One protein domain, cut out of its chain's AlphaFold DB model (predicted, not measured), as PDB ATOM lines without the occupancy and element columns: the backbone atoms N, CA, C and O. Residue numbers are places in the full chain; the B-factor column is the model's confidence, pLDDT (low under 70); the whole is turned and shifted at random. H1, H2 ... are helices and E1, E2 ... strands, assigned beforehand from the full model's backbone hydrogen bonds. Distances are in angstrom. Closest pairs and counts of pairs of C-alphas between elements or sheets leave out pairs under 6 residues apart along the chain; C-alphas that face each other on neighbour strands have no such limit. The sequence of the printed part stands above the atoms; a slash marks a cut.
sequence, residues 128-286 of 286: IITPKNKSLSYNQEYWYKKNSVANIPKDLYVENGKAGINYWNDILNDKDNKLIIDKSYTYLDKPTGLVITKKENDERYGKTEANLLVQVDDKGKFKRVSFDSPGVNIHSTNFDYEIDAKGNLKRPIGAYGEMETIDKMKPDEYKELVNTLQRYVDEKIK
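What this domain is: This is residues 128 to 286 of the 286 residues of the protein "LysM domain-containing protein" of Clostridium sp. CAG:306 (UniProt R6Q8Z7). A strongly twisted antiparallel sheet of seven strands curls round the long helix H2, and helix H3 crosses the strands on the same face; no named helix covers the other face. H1 lies at one end of the longest axis, away from the sheet and from both other helices. The printed part has 159 residues, with elements in the order H1 H2 E1 E2 E3 E4 E5 E6 E7 H3; the sheet's order is E1 - E2 - E3 - E4 - E5 - E6 - E7, and the class is mixed, helices and strands. It is compact, with a radius of gyration of the C-alphas of 16.3 A and spans of 49 by 34 by 33 A.

How they stand to each other: The strands E1 (180 to 184), E2 (193 to 199), E3 (208 to 216), E4 (222 to 227), E5 (241 to 244), E6 (248 to 252) and E7 (259 to 264) form a meander, each strand after the first the antiparallel neighbour of the one before, and each successive pair is a hairpin. Within hydrogen-bond range are N 182 and O 195 of E1 and E2, 2.9 A; N 196 and O 212 of E2 and E3, 2.8 A; N 213 and O 226 of E3 and E4, 2.8 A; N 243 and O 225 of E4 and E5, 2.8 A; N 250 and O 242 of E5 and E6, 2.8 A; and N 249 and O 263 of E6 and E7, 2.8 A. H2 (154 to 173) is on the sheet, its closest C-alphas to E5 being those of Gly 161 and Tyr 241, 6.4 A. H3 (267 to 284) is on the same face at a height over the sheet of 9.3 A, across the strands at 86 degrees to E3 on the local plane. H2 and H3 touch with residues 169 to 173 and 273 to 276 alone, closest at the C-alphas of Asn 169 and Leu 273, 6.3 A, at a steep tilt of 47 degrees, the same way. H1 (138 to 151) is not on the sheet and is apart from H2 and H3. Every O i to N i+4 pair is within hydrogen-bond range in H2 and H3, and 8 of 10 in H1.

Where its parts are: H1 begins at C-alpha 138 (66.802, 32.769, 8.410) and is 20.2 A long. H2 measures 29.1 A, E3 23.4 A and E2 19.5 A. H3 is 25.7 A long and ends at C-alpha 284 (47.303, 13.424, -17.102).

The domain as a whole: The C-alphas farthest apart are those of Ser 135 and Lys 219, 50.8 A. The printed part has no cut, and the one long link is E4 to E5, residues 228 to 240. The model's pLDDT is under 70 at residues 133 to 141, 187 to 188, 204 to 206, 254 to 257 and 286.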
ATOM      1  N   ILE A 128      51.482  40.579   8.841       84.50
ATOM      2  CA  ILE A 128      51.389  39.899  10.145       84.50
ATOM      3  C   ILE A 128      52.547  38.908  10.334       84.50
ATOM      4  O   ILE A 128      53.176  38.879  11.391       84.50
ATOM      5  N   ILE A 129      52.835  38.079   9.323       85.44
ATOM      6  CA  ILE A 129      53.797  36.969   9.456       85.44
ATOM      7  C   ILE A 129      55.248  37.326   9.101       85.44
ATOM      8  O   ILE A 129      56.143  36.516   9.344       85.44
ATOM      9  N   THR A 130      55.503  38.515   8.544       82.88
ATOM     10  CA  THR A 130      56.857  38.975   8.183       82.88
ATOM     11  C   THR A 130      57.426  39.885   9.278       82.88
ATOM     12  O   THR A 130      56.790  40.880   9.630       82.88
ATOM     13  N   PRO A 131      58.633  39.619   9.811       70.44
ATOM     14  CA  PRO A 131      59.227  40.468  10.836       70.44
ATOM     15  C   PRO A 131      59.585  41.847  10.274       70.44
ATOM     16  O   PRO A 131      60.244  41.971   9.245       70.44
ATOM     17  N   LYS A 132      59.218  42.911  10.998       74.50
ATOM     18  CA  LYS A 132      59.500  44.303  10.585       74.50
ATOM     19  C   LYS A 132      60.940  44.760  10.895       74.50
ATOM     20  O   LYS A 132      61.320  45.875  10.544       74.50
ATOM     21  N   ASN A 133      61.747  43.911  11.540       56.25
ATOM     22  CA  ASN A 133      63.147  44.173  11.892       56.25
ATOM     23  C   ASN A 133      64.104  43.517  10.875       56.25
ATOM     24  O   ASN A 133      64.042  42.313  10.652       56.25
ATOM     25  N   LYS A 134      65.012  44.308  10.290       54.62
ATOM     26  CA  LYS A 134      65.820  43.965   9.102       54.62
ATOM     27  C   LYS A 134      67.125  43.200   9.382       54.62
ATOM     28  O   LYS A 134      67.991  43.148   8.513       54.62
ATOM     29  N   SER A 135      67.316  42.671  10.589       56.84
ATOM     30  CA  SER A 135      68.582  42.041  11.012       56.84
ATOM     31  C   SER A 135      68.408  40.638  11.598       56.84
ATOM     32  O   SER A 135      69.259  40.174  12.355       56.84
ATOM     33  N   LEU A 136      67.306  39.962  11.270       55.44
ATOM     34  CA  LEU A 136      67.086  38.572  11.660       55.44
ATOM     35  C   LEU A 136      67.797  37.611  10.698       55.44
ATOM     36  O   LEU A 136      67.872  37.836   9.495       55.44
ATOM     37  N   SER A 137      68.323  36.519  11.246       66.94
ATOM     38  CA  SER A 137      68.779  35.363  10.468       66.94
ATOM     39  C   SER A 137      67.595  34.521   9.982       66.94
ATOM     40  O   SER A 137      66.533  34.532  10.601       66.94
ATOM     41  N   TYR A 138      67.807  33.701   8.949       63.06
ATOM     42  CA  TYR A 138      66.802  32.769   8.410       63.06
ATOM     43  C   TYR A 138      66.069  31.953   9.494       63.06
ATOM     44  O   TYR A 138      64.847  31.825   9.468       63.06
ATOM     45  N   ASN A 139      66.792  31.451  10.502       62.78
ATOM     46  CA  ASN A 139      66.185  30.701  11.606       62.78
ATOM     47  C   ASN A 139      65.270  31.585  12.470       62.78
ATOM     48  O   ASN A 139      64.209  31.138  12.898       62.78
ATOM     49  N   GLN A 140      65.654  32.838  12.722       68.94
ATOM     50  CA  GLN A 140      64.829  33.791  13.471       68.94
ATOM     51  C   GLN A 140      63.598  34.230  12.666       68.94
ATOM     52  O   GLN A 140      62.522  34.353  13.246       68.94
ATOM     53  N   GLU A 141      63.718  34.406  11.347       69.25
ATOM     54  CA  GLU A 141      62.577  34.667  10.457       69.25
ATOM     55  C   GLU A 141      61.601  33.480  10.422       69.25
ATOM     56  O   GLU A 141      60.395  33.677  10.562       69.25
ATOM     57  N   TYR A 142      62.112  32.246  10.321       73.12
ATOM     58  CA  TYR A 142      61.307  31.022  10.384       73.12
ATOM     59  C   TYR A 142      60.520  30.922  11.700       73.12
ATOM     60  O   TYR A 142      59.306  30.702  11.676       73.12
ATOM     61  N   TRP A 143      61.182  31.119  12.847       73.06
ATOM     62  CA  TRP A 143      60.517  31.076  14.154       73.06
ATOM     63  C   TRP A 143      59.540  32.237  14.358       73.06
ATOM     64  O   TRP A 143      58.453  32.010  14.887       73.06
ATOM     65  N   TYR A 144      59.874  33.450  13.897       78.94
ATOM     66  CA  TYR A 144      58.943  34.582  13.910       78.94
ATOM     67  C   TYR A 144      57.675  34.239  13.130       78.94
ATOM     68  O   TYR A 144      56.585  34.287  13.691       78.94
ATOM     69  N   LYS A 145      57.818  33.815  11.868       82.50
ATOM     70  CA  LYS A 145      56.698  33.435  11.004       82.50
ATOM     71  C   LYS A 145      55.839  32.357  11.661       82.50
ATOM     72  O   LYS A 145      54.638  32.554  11.809       82.50
ATOM     73  N   LYS A 146      56.456  31.259  12.118       80.38
ATOM     74  CA  LYS A 146      55.767  30.132  12.770       80.38
ATOM     75  C   LYS A 146      54.928  30.570  13.976       80.38
ATOM     76  O   LYS A 146      53.801  30.108  14.119       80.38
ATOM     77  N   ASN A 147      55.446  31.478  14.803       79.44
ATOM     78  CA  ASN A 147      54.720  32.012  15.956       79.44
ATOM     79  C   ASN A 147      53.647  33.041  15.543       79.44
ATOM     80  O   ASN A 147      52.583  33.100  16.154       79.44
ATOM     81  N   SER A 148      53.890  33.823  14.487       85.44
ATOM     82  CA  SER A 148      52.974  34.863  14.001       85.44
ATOM     83  C   SER A 148      51.768  34.332  13.219       85.44
ATOM     84  O   SER A 148      50.763  35.033  13.139       85.44
ATOM     85  N   VAL A 149      51.803  33.100  12.691       86.81
ATOM     86  CA  VAL A 149      50.631  32.463  12.046       86.81
ATOM     87  C   VAL A 149      49.429  32.381  12.997       86.81
ATOM     88  O   VAL A 149      48.294  32.587  12.570       86.81
ATOM     89  N   ALA A 150      49.665  32.165  14.296       84.19
ATOM     90  CA  ALA A 150      48.614  32.153  15.317       84.19
ATOM     91  C   ALA A 150      47.921  33.521  15.504       84.19
ATOM     92  O   ALA A 150      46.794  33.572  15.991       84.19
ATOM     93  N   ASN A 151      48.566  34.616  15.082       86.06
ATOM     94  CA  ASN A 151      48.049  35.982  15.193       86.06
ATOM     95  C   ASN A 151      47.233  36.425  13.966       86.06
ATOM     96  O   ASN A 151      46.721  37.543  13.954       86.06
ATOM     97  N   ILE A 152      47.111  35.591  12.924       87.56
ATOM     98  CA  ILE A 152      46.269  35.901  11.761       87.56
ATOM     99  C   ILE A 152      44.791  35.829  12.193       87.56
ATOM    100  O   ILE A 152      44.356  34.765  12.648       87.56
ATOM    101  N   PRO A 153      43.988  36.901  12.020       90.88
ATOM    102  CA  PRO A 153      42.555  36.865  12.301       90.88
ATOM    103  C   PRO A 153      41.863  35.726  11.548       90.88
ATOM    104  O   PRO A 153      42.088  35.543  10.350       90.88
ATOM    105  N   LYS A 154      41.000  34.970  12.240       89.06
ATOM    106  CA  LYS A 154      40.346  33.774  11.680       89.06
ATOM    107  C   LYS A 154      39.624  34.076  10.363       89.06
ATOM    108  O   LYS A 154      39.809  33.345   9.394       89.06
ATOM    109  N   ASP A 155      38.876  35.174  10.319       89.06
ATOM    110  CA  ASP A 155      38.098  35.567   9.143       89.06
ATOM    111  C   ASP A 155      39.007  35.932   7.960       89.06
ATOM    112  O   ASP A 155      38.765  35.488   6.842       89.06
ATOM    113  N   LEU A 156      40.130  36.622   8.207       89.88
ATOM    114  CA  LEU A 156      41.135  36.915   7.178       89.88
ATOM    115  C   LEU A 156      41.772  35.632   6.614       89.88
ATOM    116  O   LEU A 156      41.991  35.541   5.406       89.88
ATOM    117  N   TYR A 157      42.034  34.633   7.464       92.44
ATOM    118  CA  TYR A 157      42.549  33.326   7.037       92.44
ATOM    119  C   TYR A 157      41.524  32.591   6.149       92.44
ATOM    120  O   TYR A 157      41.863  32.086   5.078       92.44
ATOM    121  N   VAL A 158      40.249  32.567   6.555       92.44
ATOM    122  CA  VAL A 158      39.149  31.973   5.771       92.44
ATOM    123  C   VAL A 158      38.963  32.690   4.430       92.44
ATOM    124  O   VAL A 158      38.832  32.041   3.390       92.44
ATOM    125  N   GLU A 159      38.976  34.023   4.429       89.62
ATOM    126  CA  GLU A 159      38.827  34.827   3.216       89.62
ATOM    127  C   GLU A 159      40.003  34.668   2.251       89.62
ATOM    128  O   GLU A 159      39.779  34.603   1.042       89.62
ATOM    129  N   ASN A 160      41.240  34.559   2.748       95.25
ATOM    130  CA  ASN A 160      42.396  34.277   1.897       95.25
ATOM    131  C   ASN A 160      42.297  32.886   1.257       95.25
ATOM    132  O   ASN A 160      42.461  32.788   0.045       95.25
ATOM    133  N   GLY A 161      41.909  31.850   2.011       94.94
ATOM    134  CA  GLY A 161      41.677  30.508   1.460       94.94
ATOM    135  C   GLY A 161      40.594  30.474   0.376       94.94
ATOM    136  O   GLY A 161      40.796  29.882  -0.685       94.94
ATOM    137  N   LYS A 162      39.472  31.177   0.587       92.38
ATOM    138  CA  LYS A 162      38.415  31.337  -0.432       92.38
ATOM    139  C   LYS A 162      38.897  32.100  -1.667       92.38
ATOM    140  O   LYS A 162      38.609  31.703  -2.791       92.38
ATOM    141  N   ALA A 163      39.640  33.188  -1.477       89.50
ATOM    142  CA  ALA A 163      40.185  33.963  -2.587       89.50
ATOM    143  C   ALA A 163      41.245  33.169  -3.378       89.50
ATOM    144  O   ALA A 163      41.296  33.272  -4.603       89.50
ATOM    145  N   GLY A 164      42.046  32.347  -2.693       93.38
ATOM    146  CA  GLY A 164      43.031  31.446  -3.287       93.38
ATOM    147  C   GLY A 164      42.409  30.340  -4.131       93.38
ATOM    148  O   GLY A 164      42.854  30.130  -5.257       93.38
ATOM    149  N   ILE A 165      41.352  29.670  -3.651       93.00
ATOM    150  CA  ILE A 165      40.695  28.637  -4.468       93.00
ATOM    151  C   ILE A 165      39.931  29.230  -5.657       93.00
ATOM    152  O   ILE A 165      39.941  28.637  -6.732       93.00
ATOM    153  N   ASN A 166      39.350  30.426  -5.516       88.94
ATOM    154  CA  ASN A 166      38.736  31.130  -6.645       88.94
ATOM    155  C   ASN A 166      39.777  31.494  -7.711       88.94
ATOM    156  O   ASN A 166      39.558  31.220  -8.885       88.94
ATOM    157  N   TYR A 167      40.943  32.006  -7.300       91.31
ATOM    158  CA  TYR A 167      42.078  32.221  -8.203       91.31
ATOM    159  C   TYR A 167      42.478  30.931  -8.933       91.31
ATOM    160  O   TYR A 167      42.679  30.951 -10.144       91.31
ATOM    161  N   TRP A 168      42.545  29.794  -8.233       93.75
ATOM    162  CA  TRP A 168      42.825  28.511  -8.878       93.75
ATOM    163  C   TRP A 168      41.729  28.080  -9.859       93.75
ATOM    164  O   TRP A 168      42.065  27.627 -10.948       93.75
ATOM    165  N   ASN A 169      40.447  28.258  -9.529       89.62
ATOM    166  CA  ASN A 169      39.336  27.969 -10.443       89.62
ATOM    167  C   ASN A 169      39.396  28.814 -11.725       89.62
ATOM    168  O   ASN A 169      39.188  28.267 -12.809       89.62
ATOM    169  N   ASP A 170      39.709  30.109 -11.618       87.00
ATOM    170  CA  ASP A 170      39.885  30.991 -12.779       87.00
ATOM    171  C   ASP A 170      41.036  30.474 -13.667       87.00
ATOM    172  O   ASP A 170      40.857  30.210 -14.858       87.00
ATOM    173  N   ILE A 171      42.205  30.240 -13.060       89.12
ATOM    174  CA  ILE A 171      43.436  29.817 -13.744       89.12
ATOM    175  C   ILE A 171      43.320  28.416 -14.383       89.12
ATOM    176  O   ILE A 171      43.904  28.179 -15.436       89.12
ATOM    177  N   LEU A 172      42.574  27.487 -13.773       90.75
ATOM    178  CA  LEU A 172      42.359  26.113 -14.269       90.75
ATOM    179  C   LEU A 172      41.287  26.003 -15.370       90.75
ATOM    180  O   LEU A 172      41.158  24.951 -16.006       90.75
ATOM    181  N   ASN A 173      40.472  27.041 -15.565       86.12
ATOM    182  CA  ASN A 173      39.448  27.083 -16.612       86.12
ATOM    183  C   ASN A 173      39.863  27.942 -17.816       86.12
ATOM    184  O   ASN A 173      39.393  27.693 -18.930       86.12
ATOM    185  N   ASP A 174      40.755  28.910 -17.614       85.44
ATOM    186  CA  ASP A 174      41.401  29.663 -18.683       85.44
ATOM    187  C   ASP A 174      42.450  28.797 -19.410       85.44
ATOM    188  O   ASP A 174      43.402  28.281 -18.821       85.44
ATOM    189  N   LYS A 175      42.237  28.624 -20.719       80.19
ATOM    190  CA  LYS A 175      43.014  27.737 -21.598       80.19
ATOM    191  C   LYS A 175      44.331  28.345 -22.073       80.19
ATOM    192  O   LYS A 175      45.163  27.596 -22.582       80.19
ATOM    193  N   ASP A 176      44.502  29.658 -21.929       83.31
ATOM    194  CA  ASP A 176      45.700  30.361 -22.384       83.31
ATOM    195  C   ASP A 176      46.811  30.348 -21.310       83.31
ATOM    196  O   ASP A 176      47.985  30.535 -21.641       83.31
ATOM    197  N   ASN A 177      46.474  30.043 -20.045       81.12
ATOM    198  CA  ASN A 177      47.441  29.904 -18.946       81.12
ATOM    199  C   ASN A 177      48.419  28.739 -19.154       81.12
ATOM    200  O   ASN A 177      48.035  27.577 -19.333       81.12
ATOM    201  N   LYS A 178      49.713  29.019 -18.977       86.81
ATOM    202  CA  LYS A 178      50.772  27.999 -19.033       86.81
ATOM    203  C   LYS A 178      51.020  27.375 -17.661       86.81
ATOM    204  O   LYS A 178      51.899  27.787 -16.904       86.81
ATOM    205  N   LEU A 179      50.252  26.334 -17.356       90.25
ATOM    206  CA  LEU A 179      50.433  25.527 -16.148       90.25
ATOM    207  C   LEU A 179      51.501  24.443 -16.330       90.25
ATOM    208  O   LEU A 179      51.477  23.677 -17.295       90.25
ATOM    209  N   ILE A 180      52.403  24.330 -15.351       91.44
ATOM    210  CA  ILE A 180      53.302  23.178 -15.220       91.44
ATOM    211  C   ILE A 180      52.540  22.110 -14.435       91.44
ATOM    212  O   ILE A 180      52.047  22.391 -13.343       91.44
ATOM    213  N   ILE A 181      52.406  20.908 -15.001       93.38
ATOM    214  CA  ILE A 181      51.602  19.820 -14.433       93.38
ATOM    215  C   ILE A 181      52.443  18.546 -14.389       93.38
ATOM    216  O   ILE A 181      52.696  17.934 -15.427       93.38
ATOM    217  N   ASP A 182      52.822  18.139 -13.183       92.62
ATOM    218  CA  ASP A 182      53.660  16.971 -12.920       92.62
ATOM    219  C   ASP A 182      52.870  15.869 -12.199       92.62
ATOM    220  O   ASP A 182      52.008  16.133 -11.354       92.62
ATOM    221  N   LYS A 183      53.180  14.603 -12.505       93.31
ATOM    222  CA  LYS A 183      52.633  13.443 -11.783       93.31
ATOM    223  C   LYS A 183      53.181  13.438 -10.349       93.31
ATOM    224  O   LYS A 183      54.391  13.414 -10.144       93.31
ATOM    225  N   SER A 184      52.294  13.451  -9.352       90.06
ATOM    226  CA  SER A 184      52.669  13.335  -7.938       90.06
ATOM    227  C   SER A 184      52.786  11.864  -7.550       90.06
ATOM    228  O   SER A 184      51.846  11.097  -7.768       90.06
ATOM    229  N   TYR A 185      53.904  11.481  -6.938       85.12
ATOM    230  CA  TYR A 185      54.158  10.128  -6.442       85.12
ATOM    231  C   TYR A 185      54.287  10.136  -4.916       85.12
ATOM    232  O   TYR A 185      54.767  11.100  -4.320       85.12
ATOM    233  N   THR A 186      53.878   9.036  -4.290       73.56
ATOM    234  CA  THR A 186      54.258   8.689  -2.908       73.56
ATOM    235  C   THR A 186      55.230   7.503  -2.968       73.56
ATOM    236  O   THR A 186      55.881   7.304  -3.988       73.56
ATOM    237  N   TYR A 187      55.322   6.677  -1.925       67.81
ATOM    238  CA  TYR A 187      56.113   5.434  -1.911       67.81
ATOM    239  C   TYR A 187      55.561   4.316  -2.830       67.81
ATOM    240  O   TYR A 187      55.830   3.141  -2.599       67.81
ATOM    241  N   LEU A 188      54.741   4.664  -3.825       69.88
ATOM    242  CA  LEU A 188      54.082   3.755  -4.759       69.88
ATOM    243  C   LEU A 188      54.527   4.076  -6.188       69.88
ATOM    244  O   LEU A 188      54.591   5.243  -6.570       69.88
ATOM    245  N   ASP A 189      54.708   3.041  -7.010       78.06
ATOM    246  CA  ASP A 189      55.096   3.179  -8.425       78.06
ATOM    247  C   ASP A 189      54.010   3.844  -9.298       78.06
ATOM    248  O   ASP A 189      54.255   4.238 -10.440       78.06
ATOM    249  N   LYS A 190      52.785   3.966  -8.770       84.31
ATOM    250  CA  LYS A 190      51.651   4.622  -9.431       84.31
ATOM    251  C   LYS A 190      51.508   6.071  -8.949       84.31
ATOM    252  O   LYS A 190      51.589   6.303  -7.740       84.31
ATOM    253  N   PRO A 191      51.213   7.033  -9.843       86.75
ATOM    254  CA  PRO A 191      50.914   8.399  -9.433       86.75
ATOM    255  C   PRO A 191      49.708   8.438  -8.491       86.75
ATOM    256  O   PRO A 191      48.674   7.828  -8.754       86.75
ATOM    257  N   THR A 192      49.830   9.204  -7.413       91.19
ATOM    258  CA  THR A 192      48.788   9.425  -6.400       91.19
ATOM    259  C   THR A 192      48.125  10.797  -6.520       91.19
ATOM    260  O   THR A 192      47.365  11.205  -5.639       91.19
ATOM    261  N   GLY A 193      48.422  11.541  -7.588       94.56
ATOM    262  CA  GLY A 193      47.924  12.896  -7.774       94.56
ATOM    263  C   GLY A 193      48.647  13.681  -8.864       94.56
ATOM    264  O   GLY A 193      49.437  13.127  -9.632       94.56
ATOM    265  N   LEU A 194      48.407  14.990  -8.881       96.00
ATOM    266  CA  LEU A 194      49.082  15.967  -9.736       96.00
ATOM    267  C   LEU A 194      49.607  17.124  -8.889       96.00
ATOM    268  O   LEU A 194      48.875  17.643  -8.049       96.00
ATOM    269  N   VAL A 195      50.833  17.565  -9.159       95.25
ATOM    270  CA  VAL A 195      51.304  18.894  -8.755       95.25
ATOM    271  C   VAL A 195      51.069  19.835  -9.931       95.25
ATOM    272  O   VAL A 195      51.590  19.613 -11.020       95.25
ATOM    273  N   ILE A 196      50.277  20.876  -9.710       95.56
ATOM    274  CA  ILE A 196      50.014  21.959 -10.653       95.56
ATOM    275  C   ILE A 196      50.711  23.208 -10.112       95.56
ATOM    276  O   ILE A 196      50.429  23.665  -9.005       95.56
ATOM    277  N   THR A 197      51.644  23.757 -10.884       94.38
ATOM    278  CA  THR A 197      52.399  24.961 -10.526       94.38
ATOM    279  C   THR A 197      52.049  26.088 -11.483       94.38
ATOM    280  O   THR A 197      52.207  25.947 -12.699       94.38
ATOM    281  N   LYS A 198      51.650  27.235 -10.927       91.50
ATOM    282  CA  LYS A 198      51.559  28.497 -11.663       91.50
ATOM    283  C   LYS A 198      52.827  29.303 -11.403       91.50
ATOM    284  O   LYS A 198      53.207  29.556 -10.255       91.50
ATOM    285  N   LYS A 199      53.505  29.695 -12.477       85.81
ATOM    286  CA  LYS A 199      54.662  30.593 -12.434       85.81
ATOM    287  C   LYS A 199      54.218  32.034 -12.656       85.81
ATOM    288  O   LYS A 199      53.204  32.286 -13.315       85.81
ATOM    289  N   GLU A 200      54.968  32.973 -12.087       79.88
ATOM    290  CA  GLU A 200      54.800  34.388 -12.421       79.88
ATOM    291  C   GLU A 200      55.055  34.570 -13.932       79.88
ATOM    292  O   GLU A 200      55.910  33.899 -14.510       79.88
ATOM    293  N   ASN A 201      54.243  35.405 -14.588       76.44
ATOM    294  CA  ASN A 201      54.296  35.700 -16.032       76.44
ATOM    295  C   ASN A 201      54.242  34.493 -16.997       76.44
ATOM    296  O   ASN A 201      54.616  34.641 -18.159       76.44
ATOM    297  N   ASP A 202      53.784  33.315 -16.554       70.75
ATOM    298  CA  ASP A 202      53.755  32.084 -17.370       70.75
ATOM    299  C   ASP A 202      55.142  31.613 -17.859       70.75
ATOM    300  O   ASP A 202      55.278  30.877 -18.842       70.75
ATOM    301  N   GLU A 203      56.189  32.010 -17.131       73.75
ATOM    302  CA  GLU A 203      57.565  31.577 -17.356       73.75
ATOM    303  C   GLU A 203      57.723  30.079 -17.059       73.75
ATOM    304  O   GLU A 203      57.259  29.571 -16.041       73.75
ATOM    305  N   ARG A 204      58.454  29.347 -17.907       63.38
ATOM    306  CA  ARG A 204      58.731  27.917 -17.668       63.38
ATOM    307  C   ARG A 204      59.631  27.688 -16.446       63.38
ATOM    308  O   ARG A 204      59.509  26.674 -15.758       63.38
ATOM    309  N   TYR A 205      60.537  28.626 -16.188       60.06
ATOM    310  CA  TYR A 205      61.473  28.612 -15.071       60.06
ATOM    311  C   TYR A 205      61.482  29.993 -14.434       60.06
ATOM    312  O   TYR A 205      61.820  30.968 -15.090       60.06
ATOM    313  N   GLY A 206      61.135  30.064 -13.154       67.44
ATOM    314  CA  GLY A 206      60.968  31.333 -12.463       67.44
ATOM    315  C   GLY A 206      60.307  31.150 -11.107       67.44
ATOM    316  O   GLY A 206      60.113  30.020 -10.621       67.44
ATOM    317  N   LYS A 207      59.948  32.275 -10.494       79.81
ATOM    318  CA  LYS A 207      59.266  32.309  -9.204       79.81
ATOM    319  C   LYS A 207      57.883  31.665  -9.320       79.81
ATOM    320  O   LYS A 207      57.120  31.926 -10.247       79.81
ATOM    321  N   THR A 208      57.582  30.769  -8.387       85.25
ATOM    322  CA  THR A 208      56.233  30.218  -8.240       85.25
ATOM    323  C   THR A 208      55.307  31.320  -7.736       85.25
ATOM    324  O   THR A 208      55.597  31.935  -6.711       85.25
ATOM    325  N   GLU A 209      54.207  31.549  -8.456       87.56
ATOM    326  CA  GLU A 209      53.115  32.418  -8.013       87.56
ATOM    327  C   GLU A 209      52.245  31.666  -6.995       87.56
ATOM    328  O   GLU A 209      51.974  32.197  -5.921       87.56
ATOM    329  N   ALA A 210      51.884  30.412  -7.303       92.00
ATOM    330  CA  ALA A 210      51.206  29.488  -6.394       92.00
ATOM    331  C   ALA A 210      51.427  28.015  -6.806       92.00
ATOM    332  O   ALA A 210      51.637  27.714  -7.986       92.00
ATOM    333  N   ASN A 211      51.323  27.090  -5.842       95.06
ATOM    334  CA  ASN A 211      51.261  25.643  -6.083       95.06
ATOM    335  C   ASN A 211      49.897  25.064  -5.683       95.06
ATOM    336  O   ASN A 211      49.249  25.553  -4.755       95.06
ATOM    337  N   LEU A 212      49.513  23.969  -6.333       95.94
ATOM    338  CA  LEU A 212      48.327  23.180  -6.029       95.94
ATOM    339  C   LEU A 212      48.653  21.686  -6.180       95.94
ATOM    340  O   LEU A 212      49.190  21.255  -7.194       95.94
ATOM    341  N   LEU A 213      48.331  20.882  -5.171       96.75
ATOM    342  CA  LEU A 213      48.480  19.428  -5.156       96.75
ATOM    343  C   LEU A 213      47.094  18.782  -5.156       96.75
ATOM    344  O   LEU A 213      46.406  18.771  -4.135       96.75
ATOM    345  N   VAL A 214      46.698  18.195  -6.284       97.56
ATOM    346  CA  VAL A 214      45.540  17.295  -6.357       97.56
ATOM    347  C   VAL A 214      45.979  15.922  -5.874       97.56
ATOM    348  O   VAL A 214      46.990  15.414  -6.353       97.56
ATOM    349  N   GLN A 215      45.218  15.287  -4.987       95.50
ATOM    350  CA  GLN A 215      45.427  13.885  -4.619       95.50
ATOM    351  C   GLN A 215      44.196  13.045  -4.948       95.50
ATOM    352  O   GLN A 215      43.058  13.513  -4.832       95.50
ATOM    353  N   VAL A 216      44.436  11.794  -5.336       94.81
ATOM    354  CA  VAL A 216      43.397  10.834  -5.732       94.81
ATOM    355  C   VAL A 216      43.330   9.625  -4.795       94.81
ATOM    356  O   VAL A 216      44.201   9.421  -3.943       94.81
ATOM    357  N   ASP A 217      42.253   8.852  -4.910       92.94
ATOM    358  CA  ASP A 217      42.120   7.516  -4.330       92.94
ATOM    359  C   ASP A 217      42.767   6.427  -5.216       92.94
ATOM    360  O   ASP A 217      43.389   6.705  -6.244       92.94
ATOM    361  N   ASP A 218      42.625   5.166  -4.806       89.19
ATOM    362  CA  ASP A 218      43.121   3.977  -5.511       89.19
ATOM    363  C   ASP A 218      42.472   3.749  -6.891       89.19
ATOM    364  O   ASP A 218      42.995   2.986  -7.706       89.19
ATOM    365  N   LYS A 219      41.360   4.439  -7.172       90.25
ATOM    366  CA  LYS A 219      40.590   4.391  -8.425       90.25
ATOM    367  C   LYS A 219      40.832   5.625  -9.301       90.25
ATOM    368  O   LYS A 219      40.161   5.789 -10.321       90.25
ATOM    369  N   GLY A 220      41.765   6.500  -8.916       90.88
ATOM    370  CA  GLY A 220      42.062   7.738  -9.634       90.88
ATOM    371  C   GLY A 220      40.984   8.818  -9.483       90.88
ATOM    372  O   GLY A 220      40.925   9.731 -10.306       90.88
ATOM    373  N   LYS A 221      40.112   8.736  -8.471       95.12
ATOM    374  CA  LYS A 221      39.097   9.760  -8.194       95.12
ATOM    375  C   LYS A 221      39.575  10.779  -7.176       95.12
ATOM    376  O   LYS A 221      40.320  10.456  -6.256       95.12
ATOM    377  N   PHE A 222      39.161  12.028  -7.376       95.94
ATOM    378  CA  PHE A 222      39.496  13.157  -6.516       95.94
ATOM    379  C   PHE A 222      39.238  12.830  -5.039       95.94
ATOM    380  O   PHE A 222      38.124  12.485  -4.644       95.94
ATOM    381  N   LYS A 223      40.281  12.983  -4.220       96.25
ATOM    382  CA  LYS A 223      40.246  12.741  -2.773       96.25
ATOM    383  C   LYS A 223      40.343  14.041  -1.977       96.25
ATOM    384  O   LYS A 223      39.699  14.172  -0.936       96.25
ATOM    385  N   ARG A 224      41.188  14.967  -2.437       97.19
ATOM    386  CA  ARG A 224      41.403  16.305  -1.865       97.19
ATOM    387  C   ARG A 224      42.309  17.142  -2.764       97.19
ATOM    388  O   ARG A 224      43.026  16.597  -3.606       97.19
ATOM    389  N   VAL A 225      42.338  18.444  -2.511       97.81
ATOM    390  CA  VAL A 225      43.336  19.370  -3.053       97.81
ATOM    391  C   VAL A 225      43.976  20.175  -1.929       97.81
ATOM    392  O   VAL A 225      43.274  20.683  -1.061       97.81
ATOM    393  N   SER A 226      45.299  20.299  -1.946       97.44
ATOM    394  CA  SER A 226      46.056  21.216  -1.086       97.44
ATOM    395  C   SER A 226      46.614  22.350  -1.940       97.44
ATOM    396  O   SER A 226      47.008  22.097  -3.075       97.44
ATOM    397  N   PHE A 227      46.625  23.593  -1.458       96.69
ATOM    398  CA  PHE A 227      47.040  24.733  -2.285       96.69
ATOM    399  C   PHE A 227      47.629  25.895  -1.482       96.69
ATOM    400  O   PHE A 227      47.294  26.108  -0.315       96.69
ATOM    401  N   ASP A 228      48.479  26.660  -2.163       94.81
ATOM    402  CA  ASP A 228      48.991  27.952  -1.716       94.81
ATOM    403  C   ASP A 228      48.168  29.083  -2.353       94.81
ATOM    404  O   ASP A 228      47.666  28.949  -3.477       94.81
ATOM    405  N   SER A 229      48.048  30.213  -1.651       92.06
ATOM    406  CA  SER A 229      47.406  31.425  -2.179       92.06
ATOM    407  C   SER A 229      48.459  32.404  -2.708       92.06
ATOM    408  O   SER A 229      49.393  32.734  -1.980       92.06
ATOM    409  N   PRO A 230      48.332  32.935  -3.937       88.19
ATOM    410  CA  PRO A 230      49.361  33.788  -4.520       88.19
ATOM    411  C   PRO A 230      49.655  35.048  -3.698       88.19
ATOM    412  O   PRO A 230      48.760  35.720  -3.177       88.19
ATOM    413  N   GLY A 231      50.942  35.398  -3.626       85.00
ATOM    414  CA  GLY A 231      51.451  36.591  -2.936       85.00
ATOM    415  C   GLY A 231      51.822  36.398  -1.459       85.00
ATOM    416  O   GLY A 231      52.497  37.267  -0.898       85.00
ATOM    417  N   VAL A 232      51.456  35.269  -0.847       89.06
ATOM    418  CA  VAL A 232      51.882  34.868   0.501       89.06
ATOM    419  C   VAL A 232      52.252  33.381   0.507       89.06
ATOM    420  O   VAL A 232      51.850  32.626  -0.365       89.06
ATOM    421  N   ASN A 233      53.059  32.972   1.476       88.75
ATOM    422  CA  ASN A 233      53.200  31.576   1.867       88.75
ATOM    423  C   ASN A 233      53.127  31.591   3.395       88.75
ATOM    424  O   ASN A 233      54.020  32.143   4.050       88.75
ATOM    425  N   ILE A 234      52.033  31.083   3.952       90.50
ATOM    426  CA  ILE A 234      51.727  31.128   5.387       90.50
ATOM    427  C   ILE A 234      52.532  30.057   6.129       90.50
ATOM    428  O   ILE A 234      53.095  30.336   7.188       90.50
ATOM    429  N   HIS A 235      52.695  28.874   5.533       84.56
ATOM    430  CA  HIS A 235      53.432  27.742   6.095       84.56
ATOM    431  C   HIS A 235      54.652  27.392   5.236       84.56
ATOM    432  O   HIS A 235      54.548  27.098   4.054       84.56
ATOM    433  N   SER A 236      55.847  27.394   5.835       75.56
ATOM    434  CA  SER A 236      57.097  27.148   5.086       75.56
ATOM    435  C   SER A 236      57.341  25.679   4.704       75.56
ATOM    436  O   SER A 236      58.300  25.400   3.991       75.56
ATOM    437  N   THR A 237      56.550  24.736   5.225       73.06
ATOM    438  CA  THR A 237      56.743  23.280   5.040       73.06
ATOM    439  C   THR A 237      55.484  22.539   4.593       73.06
ATOM    440  O   THR A 237      55.570  21.367   4.242       73.06
ATOM    441  N   ASN A 238      54.330  23.206   4.622       83.38
ATOM    442  CA  ASN A 238      53.017  22.654   4.311       83.38
ATOM    443  C   ASN A 238      52.346  23.582   3.294       83.38
ATOM    444  O   ASN A 238      52.666  24.767   3.263       83.38
ATOM    445  N   PHE A 239      51.380  23.072   2.534       92.50
ATOM    446  CA  PHE A 239      50.441  23.938   1.821       92.50
ATOM    447  C   PHE A 239      49.629  24.778   2.809       92.50
ATOM    448  O   PHE A 239      49.287  24.304   3.897       92.50
ATOM    449  N   ASP A 240      49.274  25.995   2.407       94.69
ATOM    450  CA  ASP A 240      48.531  26.915   3.273       94.69
ATOM    451  C   ASP A 240      47.095  26.443   3.577       94.69
ATOM    452  O   ASP A 240      46.562  26.739   4.658       94.69
ATOM    453  N   TYR A 241      46.498  25.680   2.649       97.06
ATOM    454  CA  TYR A 241      45.107  25.222   2.685       97.06
ATOM    455  C   TYR A 241      44.924  23.778   2.176       97.06
ATOM    456  O   TYR A 241      45.694  23.291   1.347       97.06
ATOM    457  N   GLU A 242      43.849  23.108   2.613       97.62
ATOM    458  CA  GLU A 242      43.307  21.874   2.005       97.62
ATOM    459  C   GLU A 242      41.786  22.001   1.818       97.62
ATOM    460  O   GLU A 242      41.098  22.547   2.679       97.62
ATOM    461  N   ILE A 243      41.255  21.450   0.724       98.06
ATOM    462  CA  ILE A 243      39.834  21.138   0.548       98.06
ATOM    463  C   ILE A 243      39.688  19.623   0.402       98.06
ATOM    464  O   ILE A 243      40.295  19.012  -0.481       98.06
ATOM    465  N   ASP A 244      38.885  19.010   1.273       96.94
ATOM    466  CA  ASP A 244      38.649  17.562   1.266       96.94
ATOM    467  C   ASP A 244      37.467  17.126   0.385       96.94
ATOM    468  O   ASP A 244      36.693  17.946  -0.108       96.94
ATOM    469  N   ALA A 245      37.286  15.808   0.237       95.44
ATOM    470  CA  ALA A 245      36.173  15.187  -0.492       95.44
ATOM    471  C   ALA A 245      34.748  15.555   0.004       95.44
ATOM    472  O   ALA A 245      33.761  15.109  -0.585       95.44
ATOM    473  N   LYS A 246      34.607  16.333   1.087       96.38
ATOM    474  CA  LYS A 246      33.328  16.839   1.615       96.38
ATOM    475  C   LYS A 246      33.175  18.358   1.427       96.38
ATOM    476  O   LYS A 246      32.189  18.922   1.911       96.38
ATOM    477  N   GLY A 247      34.128  19.009   0.755       96.62
ATOM    478  CA  GLY A 247      34.166  20.455   0.535       96.62
ATOM    479  C   GLY A 247      34.561  21.270   1.770       96.62
ATOM    480  O   GLY A 247      34.302  22.472   1.803       96.62
ATOM    481  N   ASN A 248      35.144  20.650   2.802       98.25
ATOM    482  CA  ASN A 248      35.609  21.380   3.985       98.25
ATOM    483  C   ASN A 248      36.913  22.113   3.649       98.25
ATOM    484  O   ASN A 248      37.886  21.456   3.281       98.25
ATOM    485  N   LEU A 249      36.943  23.437   3.820       97.69
ATOM    486  CA  LEU A 249      38.162  24.239   3.741       97.69
ATOM    487  C   LEU A 249      38.906  24.137   5.075       97.69
ATOM    488  O   LEU A 249      38.339  24.392   6.143       97.69
ATOM    489  N   LYS A 250      40.186  23.781   5.011       97.25
ATOM    490  CA  LYS A 250      41.035  23.512   6.172       97.25
ATOM    491  C   LYS A 250      42.342  24.283   6.132       97.25
ATOM    492  O   LYS A 250      42.808  24.651   5.055       97.25
ATOM    493  N   ARG A 251      42.970  24.424   7.301       94.06
ATOM    494  CA  ARG A 251      44.352  24.908   7.450       94.06
ATOM    495  C   ARG A 251      45.196  23.990   8.342       94.06
ATOM    496  O   ARG A 251      44.617  23.314   9.197       94.06
ATOM    497  N   PRO A 252      46.534  24.002   8.207       90.44
ATOM    498  CA  PRO A 252      47.425  23.323   9.142       90.44
ATOM    499  C   PRO A 252      47.391  23.960  10.538       90.44
ATOM    500  O   PRO A 252      47.438  25.186  10.658       90.44
ATOM    501  N   ILE A 253      47.372  23.127  11.583       84.94
ATOM    502  CA  ILE A 253      47.450  23.552  12.998       84.94
ATOM    503  C   ILE A 253      48.676  23.015  13.748       84.94
ATOM    504  O   ILE A 253      49.018  23.534  14.808       84.94
ATOM    505  N   GLY A 254      49.362  22.011  13.197       69.06
ATOM    506  CA  GLY A 254      50.467  21.318  13.857       69.06
ATOM    507  C   GLY A 254      51.644  21.027  12.927       69.06
ATOM    508  O   GLY A 254      51.581  21.215  11.712       69.06
ATOM    509  N   ALA A 255      52.741  20.533  13.504       60.81
ATOM    510  CA  ALA A 255      53.942  20.162  12.750       60.81
ATOM    511  C   ALA A 255      53.781  18.859  11.937       60.81
ATOM    512  O   ALA A 255      54.574  18.609  11.033       60.81
ATOM    513  N   TYR A 256      52.768  18.042  12.245       66.69
ATOM    514  CA  TYR A 256      52.621  16.665  11.756       66.69
ATOM    515  C   TYR A 256      51.425  16.468  10.807       66.69
ATOM    516  O   TYR A 256      50.771  15.429  10.821       66.69
ATOM    517  N   GLY A 257      51.123  17.468   9.970       69.62
ATOM    518  CA  GLY A 257      50.042  17.380   8.975       69.62
ATOM    519  C   GLY A 257      48.626  17.410   9.565       69.62
ATOM    520  O   GLY A 257      47.669  17.029   8.894       69.62
ATOM    521  N   GLU A 258      48.489  17.853  10.814       84.62
ATOM    522  CA  GLU A 258      47.204  18.090  11.473       84.62
ATOM    523  C   GLU A 258      46.481  19.269  10.812       84.62
ATOM    524  O   GLU A 258      47.036  20.367  10.718       84.62
ATOM    525  N   MET A 259      45.238  19.043  10.382       90.06
ATOM    526  CA  MET A 259      44.412  20.023   9.673       90.06
ATOM    527  C   MET A 259      43.110  20.276  10.435       90.06
ATOM    528  O   MET A 259      42.381  19.326  10.725       90.06
ATOM    529  N   GLU A 260      42.768  21.541  10.690       94.12
ATOM    530  CA  GLU A 260      41.451  21.920  11.224       94.12
ATOM    531  C   GLU A 260      40.537  22.456  10.120       94.12
ATOM    532  O   GLU A 260      40.996  23.156   9.216       94.12
ATOM    533  N   THR A 261      39.238  22.172  10.208       97.50
ATOM    534  CA  THR A 261      38.229  22.791   9.337       97.50
ATOM    535  C   THR A 261      37.953  24.215   9.796       97.50
ATOM    536  O   THR A 261      37.489  24.431  10.916       97.50
ATOM    537  N   ILE A 262      38.204  25.182   8.914       96.00
ATOM    538  CA  ILE A 262      37.974  26.608   9.176       96.00
ATOM    539  C   ILE A 262      36.678  27.117   8.546       96.00
ATOM    540  O   ILE A 262      36.078  28.040   9.093       96.00
ATOM    541  N   ASP A 263      36.239  26.506   7.440       97.12
ATOM    542  CA  ASP A 263      34.975  26.811   6.762       97.12
ATOM    543  C   ASP A 263      34.563  25.662   5.813       97.12
ATOM    544  O   ASP A 263      35.225  24.622   5.741       97.12
ATOM    545  N   LYS A 264      33.484  25.839   5.048       95.50
ATOM    546  CA  LYS A 264      33.021  24.910   4.017       95.50
ATOM    547  C   LYS A 264      32.699  25.642   2.711       95.50
ATOM    548  O   LYS A 264      32.083  26.705   2.717       95.50
ATOM    549  N   MET A 265      33.103  25.064   1.582       91.56
ATOM    550  CA  MET A 265      32.725  25.556   0.254       91.56
ATOM    551  C   MET A 265      31.215  25.424   0.017       91.56
ATOM    552  O   MET A 265      30.572  24.509   0.545       91.56
ATOM    553  N   LYS A 266      30.649  26.288  -0.837       91.25
ATOM    554  CA  LYS A 266      29.282  26.076  -1.328       91.25
ATOM    555  C   LYS A 266      29.244  24.812  -2.204       91.25
ATOM    556  O   LYS A 266      30.220  24.551  -2.911       91.25
ATOM    557  N   PRO A 267      28.139  24.041  -2.207       90.81
ATOM    558  CA  PRO A 267      28.058  22.787  -2.958       90.81
ATOM    559  C   PRO A 267      28.381  22.919  -4.452       90.81
ATOM    560  O   PRO A 267      29.091  22.071  -4.986       90.81
ATOM    561  N   ASP A 268      27.914  23.986  -5.106       90.69
ATOM    562  CA  ASP A 268      28.123  24.193  -6.543       90.69
ATOM    563  C   ASP A 268      29.571  24.595  -6.869       90.69
ATOM    564  O   ASP A 268      30.187  23.978  -7.733       90.69
ATOM    565  N   GLU A 269      30.152  25.530  -6.107       89.12
ATOM    566  CA  GLU A 269      31.565  25.945  -6.223       89.12
ATOM    567  C   GLU A 269      32.521  24.757  -6.008       89.12
ATOM    568  O   GLU A 269      33.507  24.590  -6.726       89.12
ATOM    569  N   TYR A 270      32.209  23.897  -5.031       93.31
ATOM    570  CA  TYR A 270      32.951  22.664  -4.772       93.31
ATOM    571  C   TYR A 270      32.815  21.658  -5.922       93.31
ATOM    572  O   TYR A 270      33.803  21.070  -6.357       93.31
ATOM    573  N   LYS A 271      31.596  21.462  -6.438       92.94
ATOM    574  CA  LYS A 271      31.327  20.545  -7.552       92.94
ATOM    575  C   LYS A 271      32.041  20.985  -8.832       92.94
ATOM    576  O   LYS A 271      32.578  20.136  -9.540       92.94
ATOM    577  N   GLU A 272      32.067  22.284  -9.119       92.00
ATOM    578  CA  GLU A 272      32.803  22.853 -10.250       92.00
ATOM    579  C   GLU A 272      34.310  22.594 -10.126       92.00
ATOM    580  O   GLU A 272      34.895  21.977 -11.021       92.00
ATOM    581  N   LEU A 273      34.908  22.956  -8.982       94.12
ATOM    582  CA  LEU A 273      36.314  22.689  -8.664       94.12
ATOM    583  C   LEU A 273      36.669  21.208  -8.869       94.12
ATOM    584  O   LEU A 273      37.622  20.887  -9.577       94.12
ATOM    585  N   VAL A 274      35.893  20.292  -8.277       96.19
ATOM    586  CA  VAL A 274      36.157  18.847  -8.366       96.19
ATOM    587  C   VAL A 274      36.053  18.338  -9.801       96.19
ATOM    588  O   VAL A 274      36.905  17.556 -10.217       96.19
ATOM    589  N   ASN A 275      35.072  18.797 -10.581       96.00
ATOM    590  CA  ASN A 275      34.950  18.416 -11.990       96.00
ATOM    591  C   ASN A 275      36.155  18.896 -12.814       96.00
ATOM    592  O   ASN A 275      36.700  18.131 -13.612       96.00
ATOM    593  N   THR A 276      36.604  20.135 -12.599       95.44
ATOM    594  CA  THR A 276      37.780  20.695 -13.279       95.44
ATOM    595  C   THR A 276      39.063  19.959 -12.887       95.44
ATOM    596  O   THR A 276      39.824  19.557 -13.768       95.44
ATOM    597  N   LEU A 277      39.286  19.679 -11.599       96.56
ATOM    598  CA  LEU A 277      40.456  18.914 -11.150       96.56
ATOM    599  C   LEU A 277      40.425  17.450 -11.618       96.56
ATOM    600  O   LEU A 277      41.460  16.916 -12.020       96.56
ATOM    601  N   GLN A 278      39.253  16.804 -11.624       96.19
ATOM    602  CA  GLN A 278      39.104  15.437 -12.133       96.19
ATOM    603  C   GLN A 278      39.385  15.363 -13.642       96.19
ATOM    604  O   GLN A 278      40.009  14.400 -14.076       96.19
ATOM    605  N   ARG A 279      39.010  16.384 -14.430       95.44
ATOM    606  CA  ARG A 279      39.371  16.484 -15.857       95.44
ATOM    607  C   ARG A 279      40.891  16.446 -16.049       95.44
ATOM    608  O   ARG A 279      41.382  15.614 -16.805       95.44
ATOM    609  N   TYR A 280      41.641  17.266 -15.306       94.38
ATOM    610  CA  TYR A 280      43.110  17.233 -15.344       94.38
ATOM    611  C   TYR A 280      43.681  15.869 -14.923       94.38
ATOM    612  O   TYR A 280      44.600  15.363 -15.564       94.38
ATOM    613  N   VAL A 281      43.125  15.240 -13.885       93.69
ATOM    614  CA  VAL A 281      43.507  13.883 -13.458       93.69
ATOM    615  C   VAL A 281      43.281  12.853 -14.572       93.69
ATOM    616  O   VAL A 281      44.215  12.134 -14.932       93.69
ATOM    617  N   ASP A 282      42.085  12.817 -15.162       93.31
ATOM    618  CA  ASP A 282      41.688  11.855 -16.201       93.31
ATOM    619  C   ASP A 282      42.471  12.053 -17.522       93.31
ATOM    620  O   ASP A 282      42.616  11.116 -18.319       93.31
ATOM    621  N   GLU A 283      42.993  13.259 -17.765       91.75
ATOM    622  CA  GLU A 283      43.887  13.585 -18.884       91.75
ATOM    623  C   GLU A 283      45.358  13.229 -18.623       91.75
ATOM    624  O   GLU A 283      46.053  12.829 -19.559       91.75
ATOM    625  N   LYS A 284      45.855  13.411 -17.391       88.25
ATOM    626  CA  LYS A 284      47.303  13.424 -17.102       88.25
ATOM    627  C   LYS A 284      47.819  12.234 -16.297       88.25
ATOM    628  O   LYS A 284      49.015  11.977 -16.374       88.25
ATOM    629  N   ILE A 285      46.989  11.523 -15.525       81.38
ATOM    630  CA  ILE A 285      47.451  10.416 -14.657       81.38
ATOM    631  C   ILE A 285      47.570   9.067 -15.389       81.38
ATOM    632  O   ILE A 285      48.380   8.245 -14.951       81.38
ATOM    633  N   LYS A 286      46.856   8.884 -16.512       64.75
ATOM    634  CA  LYS A 286      46.923   7.700 -17.399       64.75
ATOM    635  C   LYS A 286      48.350   7.211 -17.676       64.75
ATOM    636  O   LYS A 286      49.265   8.064 -17.799       64.75
TER     637      LYS A 286